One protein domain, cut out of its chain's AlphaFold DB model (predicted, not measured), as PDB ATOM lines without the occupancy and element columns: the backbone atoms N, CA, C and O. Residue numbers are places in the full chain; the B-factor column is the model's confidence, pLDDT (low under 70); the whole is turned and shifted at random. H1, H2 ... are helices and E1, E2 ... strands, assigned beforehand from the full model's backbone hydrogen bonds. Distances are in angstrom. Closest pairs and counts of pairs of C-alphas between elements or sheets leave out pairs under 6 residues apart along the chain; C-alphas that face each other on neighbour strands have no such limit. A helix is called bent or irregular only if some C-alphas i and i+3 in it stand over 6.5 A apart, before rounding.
ATOM      1  N   VAL A 235     -27.024 -14.836  25.082       90.06
ATOM      2  CA  VAL A 235     -28.330 -15.455  24.799       90.06
ATOM      3  C   VAL A 235     -29.070 -15.822  26.095       90.06
ATOM      4  O   VAL A 235     -30.247 -15.497  26.246       90.06
ATOM      5  N   PHE A 236     -28.375 -16.393  27.090       89.81
ATOM      6  CA  PHE A 236     -28.959 -16.678  28.409       89.81
ATOM      7  C   PHE A 236     -29.443 -15.399  29.111       89.81
ATOM      8  O   PHE A 236     -30.533 -15.375  29.688       89.81
ATOM      9  N   VAL A 237     -28.649 -14.321  29.063       90.69
ATOM     10  CA  VAL A 237     -29.021 -13.021  29.657       90.69
ATOM     11  C   VAL A 237     -30.268 -12.453  28.981       90.69
ATOM     12  O   VAL A 237     -31.157 -11.962  29.674       90.69
ATOM     13  N   ALA A 238     -30.362 -12.550  27.654       89.44
ATOM     14  CA  ALA A 238     -31.518 -12.086  26.900       89.44
ATOM     15  C   ALA A 238     -32.804 -12.839  27.273       89.44
ATOM     16  O   ALA A 238     -33.787 -12.202  27.651       89.44
ATOM     17  N   HIS A 239     -32.791 -14.178  27.259       87.31
ATOM     18  CA  HIS A 239     -33.959 -14.977  27.653       87.31
ATOM     19  C   HIS A 239     -34.350 -14.761  29.121       87.31
ATOM     20  O   HIS A 239     -35.537 -14.650  29.424       87.31
ATOM     21  N   THR A 240     -33.378 -14.597  30.027       88.44
ATOM     22  CA  THR A 240     -33.661 -14.267  31.436       88.44
ATOM     23  C   THR A 240     -34.356 -12.906  31.568       88.44
ATOM     24  O   THR A 240     -35.373 -12.804  32.254       88.44
ATOM     25  N   LYS A 241     -33.860 -11.868  30.873       86.81
ATOM     26  CA  LYS A 241     -34.489 -10.535  30.843       86.81
ATOM     27  C   LYS A 241     -35.893 -10.580  30.222       86.81
ATOM     28  O   LYS A 241     -36.807  -9.943  30.741       86.81
ATOM     29  N   GLN A 242     -36.090 -11.363  29.158       83.50
ATOM     30  CA  GLN A 242     -37.398 -11.566  28.523       83.50
ATOM     31  C   GLN A 242     -38.392 -12.250  29.476       83.50
ATOM     32  O   GLN A 242     -39.516 -11.777  29.627       83.50
ATOM     33  N   ALA A 243     -37.977 -13.319  30.164       84.31
ATOM     34  CA  ALA A 243     -38.805 -14.011  31.150       84.31
ATOM     35  C   ALA A 243     -39.233 -13.070  32.287       84.31
ATOM     36  O   ALA A 243     -40.416 -13.003  32.616       84.31
ATOM     37  N   GLN A 244     -38.296 -12.274  32.814       85.50
ATOM     38  CA  GLN A 244     -38.579 -11.247  33.820       85.50
ATOM     39  C   GLN A 244     -39.578 -10.192  33.313       85.50
ATOM     40  O   GLN A 244     -40.514  -9.857  34.038       85.50
ATOM     41  N   LYS A 245     -39.445  -9.719  32.063       83.56
ATOM     42  CA  LYS A 245     -40.391  -8.769  31.443       83.56
ATOM     43  C   LYS A 245     -41.810  -9.341  31.291       83.56
ATOM     44  O   LYS A 245     -42.770  -8.578  31.337       83.56
ATOM     45  N   LEU A 246     -41.958 -10.663  31.165       80.88
ATOM     46  CA  LEU A 246     -43.256 -11.355  31.141       80.88
ATOM     47  C   LEU A 246     -43.746 -11.822  32.528       80.88
ATOM     48  O   LEU A 246     -44.750 -12.528  32.611       80.88
ATOM     49  N   GLY A 247     -43.056 -11.470  33.620       80.38
ATOM     50  CA  GLY A 247     -43.409 -11.908  34.979       80.38
ATOM     51  C   GLY A 247     -43.176 -13.403  35.253       80.38
ATOM     52  O   GLY A 247     -43.646 -13.926  36.263       80.38
ATOM     53  N   LEU A 248     -42.455 -14.099  34.370       79.19
ATOM     54  CA  LEU A 248     -42.101 -15.509  34.516       79.19
ATOM     55  C   LEU A 248     -40.898 -15.674  35.467       79.19
ATOM     56  O   LEU A 248     -40.054 -14.779  35.566       79.19
ATOM     57  N   PRO A 249     -40.771 -16.817  36.173       73.62
ATOM     58  CA  PRO A 249     -39.682 -17.023  37.123       73.62
ATOM     59  C   PRO A 249     -38.318 -16.955  36.424       73.62
ATOM     60  O   PRO A 249     -38.095 -17.629  35.419       73.62
ATOM     61  N   GLY A 250     -37.369 -16.208  36.996       59.25
ATOM     62  CA  GLY A 250     -36.031 -15.955  36.426       59.25
ATOM     63  C   GLY A 250     -35.105 -17.173  36.260       59.25
ATOM     64  O   GLY A 250     -33.949 -17.006  35.890       59.25
ATOM     65  N   SER A 251     -35.595 -18.389  36.524       58.94
ATOM     66  CA  SER A 251     -34.948 -19.660  36.160       58.94
ATOM     67  C   SER A 251     -35.456 -20.224  34.818       58.94
ATOM     68  O   SER A 251     -35.082 -21.334  34.441       58.94
ATOM     69  N   THR A 252     -36.333 -19.504  34.110       64.12
ATOM     70  CA  THR A 252     -36.899 -19.932  32.822       64.12
ATOM     71  C   THR A 252     -35.843 -19.815  31.726       64.12
ATOM     72  O   THR A 252     -35.547 -18.722  31.253       64.12
ATOM     73  N   THR A 253     -35.279 -20.951  31.319       57.41
ATOM     74  CA  THR A 253     -34.288 -21.058  30.231       57.41
ATOM     75  C   THR A 253     -34.907 -21.370  28.868       57.41
ATOM     76  O   THR A 253     -34.196 -21.419  27.868       57.41
ATOM     77  N   ALA A 254     -36.222 -21.595  28.803       58.88
ATOM     78  CA  ALA A 254     -36.924 -21.799  27.543       58.88
ATOM     79  C   ALA A 254     -36.934 -20.503  26.718       58.88
ATOM     80  O   ALA A 254     -37.304 -19.448  27.234       58.88
ATOM     81  N   SER A 255     -36.587 -20.589  25.428       62.97
ATOM     82  CA  SER A 255     -36.803 -19.478  24.498       62.97
ATOM     83  C   SER A 255     -38.295 -19.161  24.424       62.97
ATOM     84  O   SER A 255     -39.093 -19.998  24.002       62.97
ATOM     85  N   LEU A 256     -38.650 -17.945  24.831       68.38
ATOM     86  CA  LEU A 256     -40.004 -17.397  24.734       68.38
ATOM     87  C   LEU A 256     -40.255 -16.763  23.353       68.38
ATOM     88  O   LEU A 256     -41.401 -16.544  22.970       68.38
ATOM     89  N   ASN A 318     -24.085  -5.268  -3.110       75.31
ATOM     90  CA  ASN A 318     -25.487  -5.150  -2.728       75.31
ATOM     91  C   ASN A 318     -26.339  -6.029  -3.652       75.31
ATOM     92  O   ASN A 318     -26.142  -6.030  -4.869       75.31
ATOM     93  N   GLY A 319     -27.291  -6.753  -3.072       84.44
ATOM     94  CA  GLY A 319     -28.356  -7.391  -3.832       84.44
ATOM     95  C   GLY A 319     -29.357  -6.358  -4.344       84.44
ATOM     96  O   GLY A 319     -29.337  -5.192  -3.940       84.44
ATOM     97  N   GLN A 320     -30.273  -6.798  -5.199       89.50
ATOM     98  CA  GLN A 320     -31.407  -5.997  -5.649       89.50
ATOM     99  C   GLN A 320     -32.705  -6.733  -5.326       89.50
ATOM    100  O   GLN A 320     -32.827  -7.925  -5.598       89.50
ATOM    101  N   LEU A 321     -33.660  -6.009  -4.747       89.12
ATOM    102  CA  LEU A 321     -35.023  -6.464  -4.504       89.12
ATOM    103  C   LEU A 321     -35.970  -5.513  -5.234       89.12
ATOM    104  O   LEU A 321     -35.897  -4.303  -5.025       89.12
ATOM    105  N   ILE A 322     -36.854  -6.056  -6.066       87.81
ATOM    106  CA  ILE A 322     -37.987  -5.304  -6.613       87.81
ATOM    107  C   ILE A 322     -39.065  -5.273  -5.528       87.81
ATOM    108  O   ILE A 322     -39.395  -6.321  -4.967       87.81
ATOM    109  N   ASP A 323     -39.576  -4.091  -5.194       81.44
ATOM    110  CA  ASP A 323     -40.678  -3.956  -4.242       81.44
ATOM    111  C   ASP A 323     -42.063  -3.982  -4.896       81.44
ATOM    112  O   ASP A 323     -42.203  -4.109  -6.112       81.44
ATOM    113  N   HIS A 324     -43.104  -3.921  -4.062       77.31
ATOM    114  CA  HIS A 324     -44.500  -4.014  -4.490       77.31
ATOM    115  C   HIS A 324     -44.883  -2.938  -5.524       77.31
ATOM    116  O   HIS A 324     -45.736  -3.177  -6.376       77.31
ATOM    117  N   ASP A 325     -44.218  -1.783  -5.487       82.62
ATOM    118  CA  ASP A 325     -44.466  -0.657  -6.388       82.62
ATOM    119  C   ASP A 325     -43.591  -0.724  -7.660       82.62
ATOM    120  O   ASP A 325     -43.596   0.192  -8.482       82.62
ATOM    121  N   GLY A 326     -42.844  -1.822  -7.836       83.38
ATOM    122  CA  GLY A 326     -41.993  -2.094  -8.994       83.38
ATOM    123  C   GLY A 326     -40.599  -1.464  -8.929       83.38
ATOM    124  O   GLY A 326     -39.867  -1.529  -9.917       83.38
ATOM    125  N   ASN A 327     -40.202  -0.865  -7.800       87.81
ATOM    126  CA  ASN A 327     -38.931  -0.152  -7.694       87.81
ATOM    127  C   ASN A 327     -37.786  -1.091  -7.301       87.81
ATOM    128  O   ASN A 327     -37.894  -1.883  -6.363       87.81
ATOM    129  N   THR A 328     -36.645  -0.956  -7.978       89.38
ATOM    130  CA  THR A 328     -35.420  -1.688  -7.634       89.38
ATOM    131  C   THR A 328     -34.733  -1.046  -6.432       89.38
ATOM    132  O   THR A 328     -34.116   0.016  -6.544       89.38
ATOM    133  N   VAL A 329     -34.774  -1.719  -5.284       89.81
ATOM    134  CA  VAL A 329     -34.107  -1.293  -4.050       89.81
ATOM    135  C   VAL A 329     -32.836  -2.108  -3.823       89.81
ATOM    136  O   VAL A 329     -32.838  -3.338  -3.883       89.81
ATOM    137  N   ASN A 330     -31.732  -1.411  -3.542       92.38
ATOM    138  CA  ASN A 330     -30.473  -2.042  -3.150       92.38
ATOM    139  C   ASN A 330     -30.605  -2.621  -1.737       92.38
ATOM    140  O   ASN A 330     -30.931  -1.894  -0.801       92.38
ATOM    141  N   VAL A 331     -30.306  -3.907  -1.580       94.44
ATOM    142  CA  VAL A 331     -30.410  -4.632  -0.307       94.44
ATOM    143  C   VAL A 331     -29.075  -5.257   0.094       94.44
ATOM    144  O   VAL A 331     -28.168  -5.447  -0.714       94.44
ATOM    145  N   THR A 332     -28.958  -5.610   1.368       95.56
ATOM    146  CA  THR A 332     -27.920  -6.530   1.868       95.56
ATOM    147  C   THR A 332     -28.588  -7.610   2.706       95.56
ATOM    148  O   THR A 332     -29.768  -7.490   3.026       95.56
ATOM    149  N   TYR A 333     -27.874  -8.670   3.057       96.94
ATOM    150  CA  TYR A 333     -28.465  -9.823   3.736       96.94
ATOM    151  C   TYR A 333     -27.973  -9.893   5.180       96.94
ATOM    152  O   TYR A 333     -26.963  -9.278   5.532       96.94
ATOM    153  N   GLY A 334     -28.677 -10.617   6.044       96.50
ATOM    154  CA  GLY A 334     -28.240 -10.776   7.423       96.50
ATOM    155  C   GLY A 334     -28.873 -11.951   8.147       96.50
ATOM    156  O   GLY A 334     -29.933 -12.440   7.768       96.50
ATOM    157  N   VAL A 335     -28.203 -12.392   9.208       96.62
ATOM    158  CA  VAL A 335     -28.619 -13.506  10.068       96.62
ATOM    159  C   VAL A 335     -28.560 -13.069  11.528       96.62
ATOM    160  O   VAL A 335     -27.582 -12.464  11.966       96.62
ATOM    161  N   ALA A 336     -29.595 -13.380  12.303       96.19
ATOM    162  CA  ALA A 336     -29.626 -13.120  13.734       96.19
ATOM    163  C   ALA A 336     -28.632 -14.005  14.501       96.19
ATOM    164  O   ALA A 336     -28.646 -15.230  14.384       96.19
ATOM    165  N   ILE A 337     -27.801 -13.377  15.332       94.75
ATOM    166  CA  ILE A 337     -26.804 -14.038  16.196       94.75
ATOM    167  C   ILE A 337     -27.035 -13.774  17.692       94.75
ATOM    168  O   ILE A 337     -26.299 -14.273  18.540       94.75
ATOM    169  N   TYR A 338     -28.050 -12.977  18.022       93.19
ATOM    170  CA  TYR A 338     -28.472 -12.648  19.382       93.19
ATOM    171  C   TYR A 338     -29.999 -12.482  19.383       93.19
ATOM    172  O   TYR A 338     -30.516 -11.857  18.452       93.19
ATOM    173  N   PRO A 339     -30.727 -13.016  20.378       92.81
ATOM    174  CA  PRO A 339     -32.180 -12.939  20.394       92.81
ATOM    175  C   PRO A 339     -32.666 -11.536  20.778       92.81
ATOM    176  O   PRO A 339     -32.172 -10.930  21.731       92.81
ATOM    177  N   TYR A 340     -33.685 -11.039  20.085       92.62
ATOM    178  CA  TYR A 340     -34.415  -9.834  20.480       92.62
ATOM    179  C   TYR A 340     -35.921 -10.065  20.394       92.62
ATOM    180  O   TYR A 340     -36.392 -10.881  19.608       92.62
ATOM    181  N   CYS A 341     -36.659  -9.374  21.252       90.50
ATOM    182  CA  CYS A 341     -38.082  -9.568  21.488       90.50
ATOM    183  C   CYS A 341     -38.703  -8.190  21.368       90.50
ATOM    184  O   CYS A 341     -38.252  -7.287  22.072       90.50
ATOM    185  N   ARG A 342     -39.660  -8.017  20.460       90.62
ATOM    186  CA  ARG A 342     -40.098  -6.673  20.074       90.62
ATOM    187  C   ARG A 342     -40.730  -5.915  21.235       90.62
ATOM    188  O   ARG A 342     -41.549  -6.460  21.976       90.62
ATOM    189  N   ASP A 343     -40.350  -4.651  21.370       88.44
ATOM    190  CA  ASP A 343     -40.922  -3.741  22.355       88.44
ATOM    191  C   ASP A 343     -42.127  -2.982  21.768       88.44
ATOM    192  O   ASP A 343     -42.998  -2.535  22.519       88.44
ATOM    193  N   ARG A 344     -42.207  -2.891  20.431       90.38
ATOM    194  CA  ARG A 344     -43.278  -2.253  19.648       90.38
ATOM    195  C   ARG A 344     -43.900  -3.186  18.602       90.38
ATOM    196  O   ARG A 344     -43.406  -4.271  18.311       90.38
ATOM    197  N   GLU A 345     -45.007  -2.744  18.007       91.06
ATOM    198  CA  GLU A 345     -45.725  -3.498  16.970       91.06
ATOM    199  C   GLU A 345     -45.035  -3.442  15.595       91.06
ATOM    200  O   GLU A 345     -45.119  -4.418  14.851       91.06
ATOM    201  N   ASP A 346     -44.313  -2.352  15.295       93.06
ATOM    202  CA  ASP A 346     -43.522  -2.138  14.069       93.06
ATOM    203  C   ASP A 346     -42.094  -2.722  14.131       93.06
ATOM    204  O   ASP A 346     -41.308  -2.612  13.189       93.06
ATOM    205  N   GLU A 347     -41.760  -3.382  15.236       95.25
ATOM    206  CA  GLU A 347     -40.537  -4.161  15.426       95.25
ATOM    207  C   GLU A 347     -40.810  -5.656  15.190       95.25
ATOM    208  O   GLU A 347     -41.929  -6.148  15.351       95.25
ATOM    209  N   PHE A 348     -39.780  -6.413  14.815       94.12
ATOM    210  CA  PHE A 348     -39.861  -7.868  14.711       94.12
ATOM    211  C   PHE A 348     -39.257  -8.562  15.929       94.12
ATOM    212  O   PHE A 348     -38.211  -8.176  16.444       94.12
ATOM    213  N   ASP A 349     -39.892  -9.662  16.327       92.88
ATOM    214  CA  ASP A 349     -39.253 -10.706  17.120       92.88
ATOM    215  C   ASP A 349     -38.110 -11.344  16.306       92.88
ATOM    216  O   ASP A 349     -38.263 -11.637  15.114       92.88
ATOM    217  N   VAL A 350     -36.957 -11.543  16.949       93.88
ATOM    218  CA  VAL A 350     -35.691 -11.965  16.329       93.88
ATOM    219  C   VAL A 350     -35.156 -13.219  17.030       93.88
ATOM    220  O   VAL A 350     -34.356 -13.103  17.960       93.88
ATOM    221  N   PRO A 351     -35.581 -14.428  16.625       92.50
ATOM    222  CA  PRO A 351     -34.941 -15.676  17.040       92.50
ATOM    223  C   PRO A 351     -33.491 -15.769  16.537       92.50
ATOM    224  O   PRO A 351     -33.179 -15.339  15.425       92.50
ATOM    225  N   VAL A 352     -32.596 -16.376  17.325       92.06
ATOM    226  CA  VAL A 352     -31.231 -16.696  16.863       92.06
ATOM    227  C   VAL A 352     -31.314 -17.643  15.666       92.06
ATOM    228  O   VAL A 352     -32.025 -18.643  15.713       92.06
ATOM    229  N   GLY A 353     -30.590 -17.314  14.597       92.75
ATOM    230  CA  GLY A 353     -30.582 -18.055  13.339       92.75
ATOM    231  C   GLY A 353     -31.589 -17.589  12.286       92.75
ATOM    232  O   GLY A 353     -31.607 -18.151  11.197       92.75
ATOM    233  N   SER A 354     -32.432 -16.588  12.562       94.00
ATOM    234  CA  SER A 354     -33.368 -16.061  11.559       94.00
ATOM    235  C   SER A 354     -32.647 -15.224  10.499       94.00
ATOM    236  O   SER A 354     -31.814 -14.382  10.839       94.00
ATOM    237  N   SER A 355     -32.969 -15.445   9.224       94.81
ATOM    238  CA  SER A 355     -32.426 -14.706   8.077       94.81
ATOM    239  C   SER A 355     -33.344 -13.568   7.610       94.81
ATOM    240  O   SER A 355     -34.573 -13.629   7.717       94.81
ATOM    241  N   TYR A 356     -32.717 -12.500   7.116       96.00
ATOM    242  CA  TYR A 356     -33.355 -11.226   6.801       96.00
ATOM    243  C   TYR A 356     -32.753 -10.572   5.555       96.00
ATOM    244  O   TYR A 356     -31.537 -10.605   5.341       96.00
ATOM    245  N   ILE A 357     -33.602  -9.873   4.801       96.25
ATOM    246  CA  ILE A 357     -33.193  -8.959   3.730       96.25
ATOM    247  C   ILE A 357     -33.238  -7.539   4.293       96.25
ATOM    248  O   ILE A 357     -34.299  -7.036   4.661       96.25
ATOM    249  N   ILE A 358     -32.078  -6.896   4.386       96.62
ATOM    250  CA  ILE A 358     -31.892  -5.560   4.947       96.62
ATOM    251  C   ILE A 358     -32.086  -4.521   3.841       96.62
ATOM    252  O   ILE A 358     -31.208  -4.357   2.986       96.62
ATOM    253  N   ARG A 359     -33.216  -3.801   3.885       94.31
ATOM    254  CA  ARG A 359     -33.535  -2.700   2.956       94.31
ATOM    255  C   ARG A 359     -32.877  -1.384   3.365       94.31
ATOM    256  O   ARG A 359     -32.416  -0.640   2.510       94.31
ATOM    257  N   SER A 360     -32.844  -1.082   4.665       93.94
ATOM    258  CA  SER A 360     -32.320   0.190   5.177       93.94
ATOM    259  C   SER A 360     -31.581   0.020   6.502       93.94
ATOM    260  O   SER A 360     -31.909  -0.854   7.307       93.94
ATOM    261  N   LYS A 361     -30.568   0.867   6.723       94.00
ATOM    262  CA  LYS A 361     -29.672   0.822   7.884       94.00
ATOM    263  C   LYS A 361     -29.624   2.179   8.582       94.00
ATOM    264  O   LYS A 361     -28.957   3.099   8.115       94.00
ATOM    265  N   SER A 362     -30.292   2.292   9.725       91.69
ATOM    266  CA  SER A 362     -30.201   3.443  10.628       91.69
ATOM    267  C   SER A 362     -29.240   3.158  11.790       91.69
ATOM    268  O   SER A 362     -28.817   2.023  12.029       91.69
ATOM    269  N   LYS A 363     -28.857   4.199  12.538       89.19
ATOM    270  CA  LYS A 363     -27.916   4.076  13.662       89.19
ATOM    271  C   LYS A 363     -28.530   3.252  14.805       89.19
ATOM    272  O   LYS A 363     -29.282   3.779  15.615       89.19
ATOM    273  N   GLY A 364     -28.164   1.972  14.875       92.31
ATOM    274  CA  GLY A 364     -28.624   1.020  15.895       92.31
ATOM    275  C   GLY A 364     -29.810   0.143  15.477       92.31
ATOM    276  O   GLY A 364     -30.061  -0.860  16.139       92.31
ATOM    277  N   TRP A 365     -30.474   0.450  14.358       95.75
ATOM    278  CA  TRP A 365     -31.744  -0.156  13.942       95.75
ATOM    279  C   TRP A 365     -31.794  -0.353  12.422       95.75
ATOM    280  O   TRP A 365     -31.475   0.569  11.674       95.75
ATOM    281  N   TYR A 366     -32.191  -1.538  11.958       97.06
ATOM    282  CA  TYR A 366     -32.318  -1.880  10.535       97.06
ATOM    283  C   TYR A 366     -33.782  -2.146  10.169       97.06
ATOM    284  O   TYR A 366     -34.500  -2.761  10.956       97.06
ATOM    285  N   ILE A 367     -34.199  -1.727   8.969       96.38
ATOM    286  CA  ILE A 367     -35.496  -2.094   8.380       96.38
ATOM    287  C   ILE A 367     -35.278  -3.329   7.507       96.38
ATOM    288  O   ILE A 367     -34.446  -3.305   6.589       96.38
ATOM    289  N   VAL A 368     -36.018  -4.398   7.795       96.25
ATOM    290  CA  VAL A 368     -35.836  -5.710   7.165       96.25
ATOM    291  C   VAL A 368     -37.148  -6.328   6.686       96.25
ATOM    292  O   VAL A 368     -38.192  -6.132   7.306       96.25
ATOM    293  N   ASN A 369     -37.071  -7.146   5.635       95.31
ATOM    294  CA  ASN A 369     -38.044  -8.208   5.365       95.31
ATOM    295  C   ASN A 369     -37.537  -9.541   5.937       95.31
ATOM    296  O   ASN A 369     -36.329  -9.737   6.109       95.31
ATOM    297  N   ARG A 370     -38.455 -10.477   6.201       93.75
ATOM    298  CA  ARG A 370     -38.119 -11.849   6.614       93.75
ATOM    299  C   ARG A 370     -37.746 -12.704   5.402       93.75
ATOM    300  O   ARG A 370     -38.472 -12.734   4.412       93.75
ATOM    301  N   ASP A 371     -36.650 -13.442   5.527       93.00
ATOM    302  CA  ASP A 371     -36.128 -14.364   4.515       93.00
ATOM    303  C   ASP A 371     -35.965 -15.741   5.169       93.00
ATOM    304  O   ASP A 371     -34.880 -16.115   5.610       93.00
ATOM    305  N   ILE A 372     -37.087 -16.449   5.336       90.25
ATOM    306  CA  ILE A 372     -37.170 -17.705   6.109       90.25
ATOM    307  C   ILE A 372     -36.236 -18.766   5.509       90.25
ATOM    308  O   ILE A 372     -35.481 -19.409   6.233       90.25
ATOM    309  N   ASP A 373     -36.240 -18.866   4.182       90.25
ATOM    310  CA  ASP A 373     -35.434 -19.797   3.389       90.25
ATOM    311  C   ASP A 373     -33.990 -19.311   3.142       90.25
ATOM    312  O   ASP A 373     -33.157 -20.032   2.582       90.25
ATOM    313  N   GLY A 374     -33.665 -18.084   3.557       91.69
ATOM    314  CA  GLY A 374     -32.333 -17.498   3.419       91.69
ATOM    315  C   GLY A 374     -31.885 -17.287   1.969       91.69
ATOM    316  O   GLY A 374     -30.679 -17.258   1.720       91.69
ATOM    317  N   THR A 375     -32.828 -17.209   1.023       92.12
ATOM    318  CA  THR A 375     -32.607 -17.174  -0.439       92.12
ATOM    319  C   THR A 375     -32.447 -15.765  -1.000       92.12
ATOM    320  O   THR A 375     -32.091 -15.598  -2.166       92.12
ATOM    321  N   GLY A 376     -32.709 -14.736  -0.194       90.94
ATOM    322  CA  GLY A 376     -32.738 -13.345  -0.629       90.94
ATOM    323  C   GLY A 376     -34.042 -12.933  -1.311       90.94
ATOM    324  O   GLY A 376     -34.148 -11.783  -1.733       90.94
ATOM    325  N   SER A 377     -35.028 -13.834  -1.379       89.56
ATOM    326  CA  SER A 377     -36.406 -13.534  -1.778       89.56
ATOM    327  C   SER A 377     -37.288 -13.470  -0.526       89.56
ATOM    328  O   SER A 377     -37.299 -14.430   0.246       89.56
ATOM    329  N   PRO A 378     -38.020 -12.371  -0.270       86.31
ATOM    330  CA  PRO A 378     -38.852 -12.274   0.920       86.31
ATOM    331  C   PRO A 378     -40.069 -13.195   0.784       86.31
ATOM    332  O   PRO A 378     -40.785 -13.133  -0.213       86.31
ATOM    333  N   HIS A 379     -40.353 -14.006   1.809       75.81
ATOM    334  CA  HIS A 379     -41.596 -14.794   1.857       75.81
ATOM    335  C   HIS A 379     -42.828 -13.870   1.880       75.81
ATOM    336  O   HIS A 379     -43.894 -14.205   1.367       75.81
ATOM    337  N   SER A 380     -42.690 -12.695   2.494       83.19
ATOM    338  CA  SER A 380     -43.725 -11.672   2.542       83.19
ATOM    339  C   SER A 380     -43.105 -10.272   2.637       83.19
ATOM    340  O   SER A 380     -42.033 -10.082   3.217       83.19
ATOM    341  N   PHE A 381     -43.753  -9.289   2.004       85.62
ATOM    342  CA  PHE A 381     -43.226  -7.924   1.863       85.62
ATOM    343  C   PHE A 381     -43.421  -7.045   3.111       85.62
ATOM    344  O   PHE A 381     -42.974  -5.896   3.121       85.62
ATOM    345  N   ASP A 382     -44.031  -7.572   4.179       89.38
ATOM    346  CA  ASP A 382     -44.053  -6.937   5.496       89.38
ATOM    347  C   ASP A 382     -42.634  -6.614   5.980       89.38
ATOM    348  O   ASP A 382     -41.705  -7.428   5.932       89.38
ATOM    349  N   GLN A 383     -42.484  -5.368   6.421       93.00
ATOM    350  CA  GLN A 383     -41.245  -4.787   6.912       93.00
ATOM    351  C   GLN A 383     -41.355  -4.583   8.419       93.00
ATOM    352  O   GLN A 383     -42.431  -4.280   8.933       93.00
ATOM    353  N   GLY A 384     -40.231  -4.712   9.114       94.44
ATOM    354  CA  GLY A 384     -40.150  -4.432  10.540       94.44
ATOM    355  C   GLY A 384     -38.761  -3.970  10.945       94.44
ATOM    356  O   GLY A 384     -37.771  -4.211  10.245       94.44
ATOM    357  N   TRP A 385     -38.695  -3.298  12.087       97.06
ATOM    358  CA  TRP A 385     -37.442  -2.902  12.711       97.06
ATOM    359  C   TRP A 385     -36.797  -4.070  13.462       97.06
ATOM    360  O   TRP A 385     -37.459  -4.791  14.210       97.06
ATOM    361  N   VAL A 386     -35.482  -4.225  13.309       97.00
ATOM    362  CA  VAL A 386     -34.649  -5.115  14.136       97.00
ATOM    363  C   VAL A 386     -33.415  -4.367  14.649       97.00
ATOM    364  O   VAL A 386     -32.856  -3.543  13.914       97.00
ATOM    365  N   PRO A 387     -32.926  -4.630  15.877       96.31
ATOM    366  CA  PRO A 387     -31.726  -3.964  16.364       96.31
ATOM    367  C   PRO A 387     -30.495  -4.411  15.567       96.31
ATOM    368  O   PRO A 387     -30.186  -5.601  15.480       96.31
ATOM    369  N   ALA A 388     -29.726  -3.450  15.055       95.38
ATOM    370  CA  ALA A 388     -28.497  -3.686  14.291       95.38
ATOM    371  C   ALA A 388     -27.449  -4.496  15.081       95.38
ATOM    372  O   ALA A 388     -26.605  -5.184  14.509       95.38
ATOM    373  N   GLY A 389     -27.510  -4.451  16.416       94.06
ATOM    374  CA  GLY A 389     -26.700  -5.295  17.293       94.06
ATOM    375  C   GLY A 389     -26.917  -6.795  17.053       94.06
ATOM    376  O   GLY A 389     -25.946  -7.547  16.979       94.06
ATOM    377  N   CYS A 390     -28.161  -7.215  16.821       95.56
ATOM    378  CA  CYS A 390     -28.559  -8.621  16.741       95.56
ATOM    379  C   CYS A 390     -28.180  -9.304  15.418       95.56
ATOM    380  O   CYS A 390     -28.049 -10.525  15.383       95.56
ATOM    381  N   ILE A 391     -27.988  -8.531  14.342       97.00
ATOM    382  CA  ILE A 391     -27.807  -9.041  12.975       97.00
ATOM    383  C   ILE A 391     -26.326  -9.099  12.581       97.00
ATOM    384  O   ILE A 391     -25.620  -8.096  12.662       97.00
ATOM    385  N   LEU A 392     -25.853 -10.255  12.124       97.00
ATOM    386  CA  LEU A 392     -24.595 -10.414  11.395       97.00
ATOM    387  C   LEU A 392     -24.859 -10.153   9.906       97.00
ATOM    388  O   LEU A 392     -25.738 -10.787   9.328       97.00
ATOM    389  N   GLU A 393     -24.138  -9.215   9.295       96.50
ATOM    390  CA  GLU A 393     -24.404  -8.752   7.926       96.50
ATOM    391  C   GLU A 393     -23.596  -9.532   6.885       96.50
ATOM    392  O   GLU A 393     -22.401  -9.775   7.056       96.50
ATOM    393  N   LEU A 394     -24.240  -9.871   5.772       96.56
ATOM    394  CA  LEU A 394     -23.750 -10.772   4.733       96.56
ATOM    395  C   LEU A 394     -23.758 -10.085   3.358       96.56
ATOM    396  O   LEU A 394     -24.607  -9.238   3.071       96.56
ATOM    397  N   SER A 395     -22.811 -10.462   2.500       93.94
ATOM    398  CA  SER A 395     -22.709  -9.976   1.116       93.94
ATOM    399  C   SER A 395     -23.695 -10.652   0.157       93.94
ATOM    400  O   SER A 395     -23.951 -10.127  -0.922       93.94
ATOM    401  N   GLN A 396     -24.230 -11.812   0.540       94.94
ATOM    402  CA  GLN A 396     -25.104 -12.675  -0.256       94.94
ATOM    403  C   GLN A 396     -26.104 -13.412   0.663       94.94
ATOM    404  O   GLN A 396     -25.860 -13.488   1.873       94.94
ATOM    405  N   PRO A 397     -27.206 -13.960   0.118       94.69
ATOM    406  CA  PRO A 397     -28.160 -14.774   0.870       94.69
ATOM    407  C   PRO A 397     -27.517 -16.006   1.516       94.69
ATOM    408  O   PRO A 397     -26.621 -16.625   0.936       94.69
ATOM    409  N   VAL A 398     -27.982 -16.388   2.707       93.88
ATOM    410  CA  VAL A 398     -27.322 -17.435   3.501       93.88
ATOM    411  C   VAL A 398     -27.411 -18.831   2.865       93.88
ATOM    412  O   VAL A 398     -26.452 -19.590   2.965       93.88
ATOM    413  N   SER A 399     -28.469 -19.164   2.119       92.25
ATOM    414  CA  SER A 399     -28.542 -20.454   1.408       92.25
ATOM    415  C   SER A 399     -27.635 -20.537   0.171       92.25
ATOM    416  O   SER A 399     -27.334 -21.641  -0.280       92.25
ATOM    417  N   LEU A 400     -27.127 -19.405  -0.344       92.38
ATOM    418  CA  LEU A 400     -26.128 -19.386  -1.423       92.38
ATOM    419  C   LEU A 400     -24.685 -19.481  -0.906       92.38
ATOM    420  O   LEU A 400     -23.834 -20.052  -1.584       92.38
ATOM    421  N   ILE A 401     -24.396 -18.928   0.278       92.38
ATOM    422  CA  ILE A 401     -23.049 -18.978   0.886       92.38
ATOM    423  C   ILE A 401     -22.828 -20.252   1.715       92.38
ATOM    424  O   ILE A 401     -21.684 -20.627   1.968       92.38
ATOM    425  N   SER A 402     -23.923 -20.911   2.104       90.06
ATOM    426  CA  SER A 402     -23.960 -22.128   2.915       90.06
ATOM    427  C   SER A 402     -24.969 -23.136   2.325       90.06
ATOM    428  O   SER A 402     -25.997 -23.407   2.947       90.06
ATOM    429  N   PRO A 403     -24.737 -23.667   1.108       87.38
ATOM    430  CA  PRO A 403     -25.661 -24.600   0.463       87.38
ATOM    431  C   PRO A 403     -25.711 -25.958   1.182       87.38
ATOM    432  O   PRO A 403     -24.705 -26.443   1.705       87.38
ATOM    433  N   SER A 404     -26.881 -26.604   1.170       82.56
ATOM    434  CA  SER A 404     -27.049 -27.968   1.687       82.56
ATOM    435  C   SER A 404     -26.443 -29.010   0.725       82.56
ATOM    436  O   SER A 404     -26.575 -28.843  -0.491       82.56
ATOM    437  N   PRO A 405     -25.823 -30.111   1.208       81.00
ATOM    438  CA  PRO A 405     -25.223 -31.140   0.344       81.00
ATOM    439  C   PRO A 405     -26.196 -31.870  -0.596       81.00
ATOM    440  O   PRO A 405     -25.766 -32.450  -1.588       81.00
ATOM    441  N   ASP A 406     -27.494 -31.857  -0.287       84.62
ATOM    442  CA  ASP A 406     -28.581 -32.423  -1.102       84.62
ATOM    443  C   ASP A 406     -29.197 -31.412  -2.093       84.62
ATOM    444  O   ASP A 406     -30.151 -31.730  -2.807       84.62
ATOM    445  N   GLY A 407     -28.675 -30.181  -2.132       78.62
ATOM    446  CA  GLY A 407     -29.196 -29.087  -2.952       78.62
ATOM    447  C   GLY A 407     -30.568 -28.561  -2.517       78.62
ATOM    448  O   GLY A 407     -31.141 -27.740  -3.231       78.62
ATOM    449  N   GLN A 408     -31.110 -29.016  -1.382       85.25
ATOM    450  CA  GLN A 408     -32.359 -28.495  -0.830       85.25
ATOM    451  C   GLN A 408     -32.109 -27.246   0.021       85.25
ATOM    452  O   GLN A 408     -31.001 -26.977   0.494       85.25
ATOM    453  N   ILE A 409     -33.168 -26.474   0.255       83.00
ATOM    454  CA  ILE A 409     -33.142 -25.401   1.249       83.00
ATOM    455  C   ILE A 409     -33.144 -26.061   2.634       83.00
ATOM    456  O   ILE A 409     -34.061 -26.807   2.979       83.00
ATOM    457  N   SER A 410     -32.102 -25.797   3.427       84.50
ATOM    458  CA  SER A 410     -32.023 -26.266   4.814       84.50
ATOM    459  C   SER A 410     -33.210 -25.750   5.624       84.50
ATOM    460  O   SER A 410     -33.571 -24.582   5.512       84.50
ATOM    461  N   ALA A 411     -33.754 -26.588   6.510       80.69
ATOM    462  CA  ALA A 411     -34.815 -26.211   7.445       80.69
ATOM    463  C   ALA A 411     -34.479 -24.959   8.281       80.69
ATOM    464  O   ALA A 411     -35.385 -24.215   8.653       80.69
ATOM    465  N   PHE A 412     -33.190 -24.738   8.572       85.19
ATOM    466  CA  PHE A 412     -32.683 -23.616   9.367       85.19
ATOM    467  C   PHE A 412     -31.429 -23.024   8.699       85.19
ATOM    468  O   PHE A 412     -30.307 -23.242   9.168       85.19
ATOM    469  N   PRO A 413     -31.575 -22.289   7.583       87.88
ATOM    470  CA  PRO A 413     -30.440 -21.896   6.750       87.88
ATOM    471  C   PRO A 413     -29.548 -20.884   7.483       87.88
ATOM    472  O   PRO A 413     -28.326 -21.011   7.489       87.88
ATOM    473  N   GLY A 414     -30.149 -19.960   8.239       87.62
ATOM    474  CA  GLY A 414     -29.434 -19.042   9.124       87.62
ATOM    475  C   GLY A 414     -28.827 -19.668  10.393       87.62
ATOM    476  O   GLY A 414     -28.229 -18.929  11.174       87.62
ATOM    477  N   LEU A 415     -28.876 -20.992  10.598       89.75
ATOM    478  CA  LEU A 415     -28.057 -21.697  11.607       89.75
ATOM    479  C   LEU A 415     -26.812 -22.392  11.020       89.75
ATOM    480  O   LEU A 415     -25.955 -22.831  11.781       89.75
ATOM    481  N   LEU A 416     -26.664 -22.458   9.694       91.06
ATOM    482  CA  LEU A 416     -25.536 -23.147   9.051       91.06
ATOM    483  C   LEU A 416     -24.182 -22.441   9.292       91.06
ATOM    484  O   LEU A 416     -24.160 -21.230   9.552       91.06
ATOM    485  N   PRO A 417     -23.039 -23.148   9.172       94.50
ATOM    486  CA  PRO A 417     -21.711 -22.530   9.109       94.50
ATOM    487  C   PRO A 417     -21.652 -21.449   8.018       94.50
ATOM    488  O   PRO A 417     -22.187 -21.666   6.935       94.50
ATOM    489  N   ILE A 418     -21.025 -20.295   8.275       95.00
ATOM    490  CA  ILE A 418     -20.916 -19.191   7.300       95.00
ATOM    491  C   ILE A 418     -19.437 -18.881   7.015       95.00
ATOM    492  O   ILE A 418     -18.714 -18.498   7.941       95.00
ATOM    493  N   PRO A 419     -18.980 -18.962   5.749       94.00
ATOM    494  CA  PRO A 419     -17.622 -18.587   5.367       94.00
ATOM    495  C   PRO A 419     -17.292 -17.113   5.689       94.00
ATOM    496  O   PRO A 419     -18.026 -16.211   5.272       94.00
ATOM    497  N   PRO A 420     -16.156 -16.818   6.356       94.31
ATOM    498  CA  PRO A 420     -15.735 -15.447   6.665       94.31
ATOM    499  C   PRO A 420     -15.613 -14.489   5.473       94.31
ATOM    500  O   PRO A 420     -15.673 -13.277   5.658       94.31
ATOM    501  N   SER A 421     -15.435 -15.013   4.259       93.62
ATOM    502  CA  SER A 421     -15.389 -14.257   3.001       93.62
ATOM    503  C   SER A 421     -16.694 -13.534   2.659       93.62
ATOM    504  O   SER A 421     -16.670 -12.557   1.915       93.62
ATOM    505  N   ASN A 422     -17.826 -14.002   3.189       95.00
ATOM    506  CA  ASN A 422     -19.160 -13.551   2.797       95.00
ATOM    507  C   ASN A 422     -19.823 -12.660   3.861       95.00
ATOM    508  O   ASN A 422     -20.998 -12.314   3.742       95.00
ATOM    509  N   ILE A 423     -19.078 -12.270   4.897       95.75
ATOM    510  CA  ILE A 423     -19.570 -11.471   6.020       95.75
ATOM    511  C   ILE A 423     -19.025 -10.046   5.897       95.75
ATOM    512  O   ILE A 423     -17.819  -9.826   5.811       95.75
ATOM    513  N   THR A 424     -19.930  -9.068   5.894       94.81
ATOM    514  CA  THR A 424     -19.610  -7.642   5.719       94.81
ATOM    515  C   THR A 424     -19.499  -6.881   7.041       94.81
ATOM    516  O   THR A 424     -18.901  -5.804   7.071       94.81
TER     517      THR A 424
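What this domain is: This is residues 235 to 256 and 318 to 424 of the 528 residues of an uncharacterized protein of Cryptococcus amylolentus CBS 6039 (UniProt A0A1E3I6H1). With little regular structure, this is a strongly twisted, branched, antiparallel sheet bent at E3, with loops around it and H1 at one far end. The printed part has 129 residues, 51 in named elements, ordered H1 E1 E2 E3 E4 E5 E6 H2; the class is mixed. It is compact, radius of gyration of the C-alphas 15.3 A, spanning 46 by 36 by 23 A.

How they stand to each other: H1, residues 235 to 245, is not on the sheet; its O i to N i+4 pairs are within hydrogen-bond range. E1, 319 to 322, E2, 328 to 336, E3, 355 to 362, E4, 365 to 370, and E5, 383 to 387, form a meander of successive antiparallel hairpins; find within range N 321 and O 329, 2.9 A, N 334 and O 356, 2.9 A, N 357 and O 369, 3.0 A, N 366 and O 386, 2.9 A. E6, 391 to 394, is antiparallel to E2, N 335 to O 392 2.9 A. H2, 398 to 401, too short for i+4 pairs, only grazes the sheet.

Where its parts are: Find C-alpha 235 at (-28.330, -15.455, 24.799); H1 runs 15.3 A. E2 runs 24.9 A. H2 ends at C-alpha 401, (-23.049, -18.978, 0.886).

The domain as a whole: Residues 257 to 317 are cut out; C-alphas 256 and 318 are 33.4 A apart. Links E2 to E3 and E4 to E5 are long. Residues 250 to 256 have pLDDT under 70.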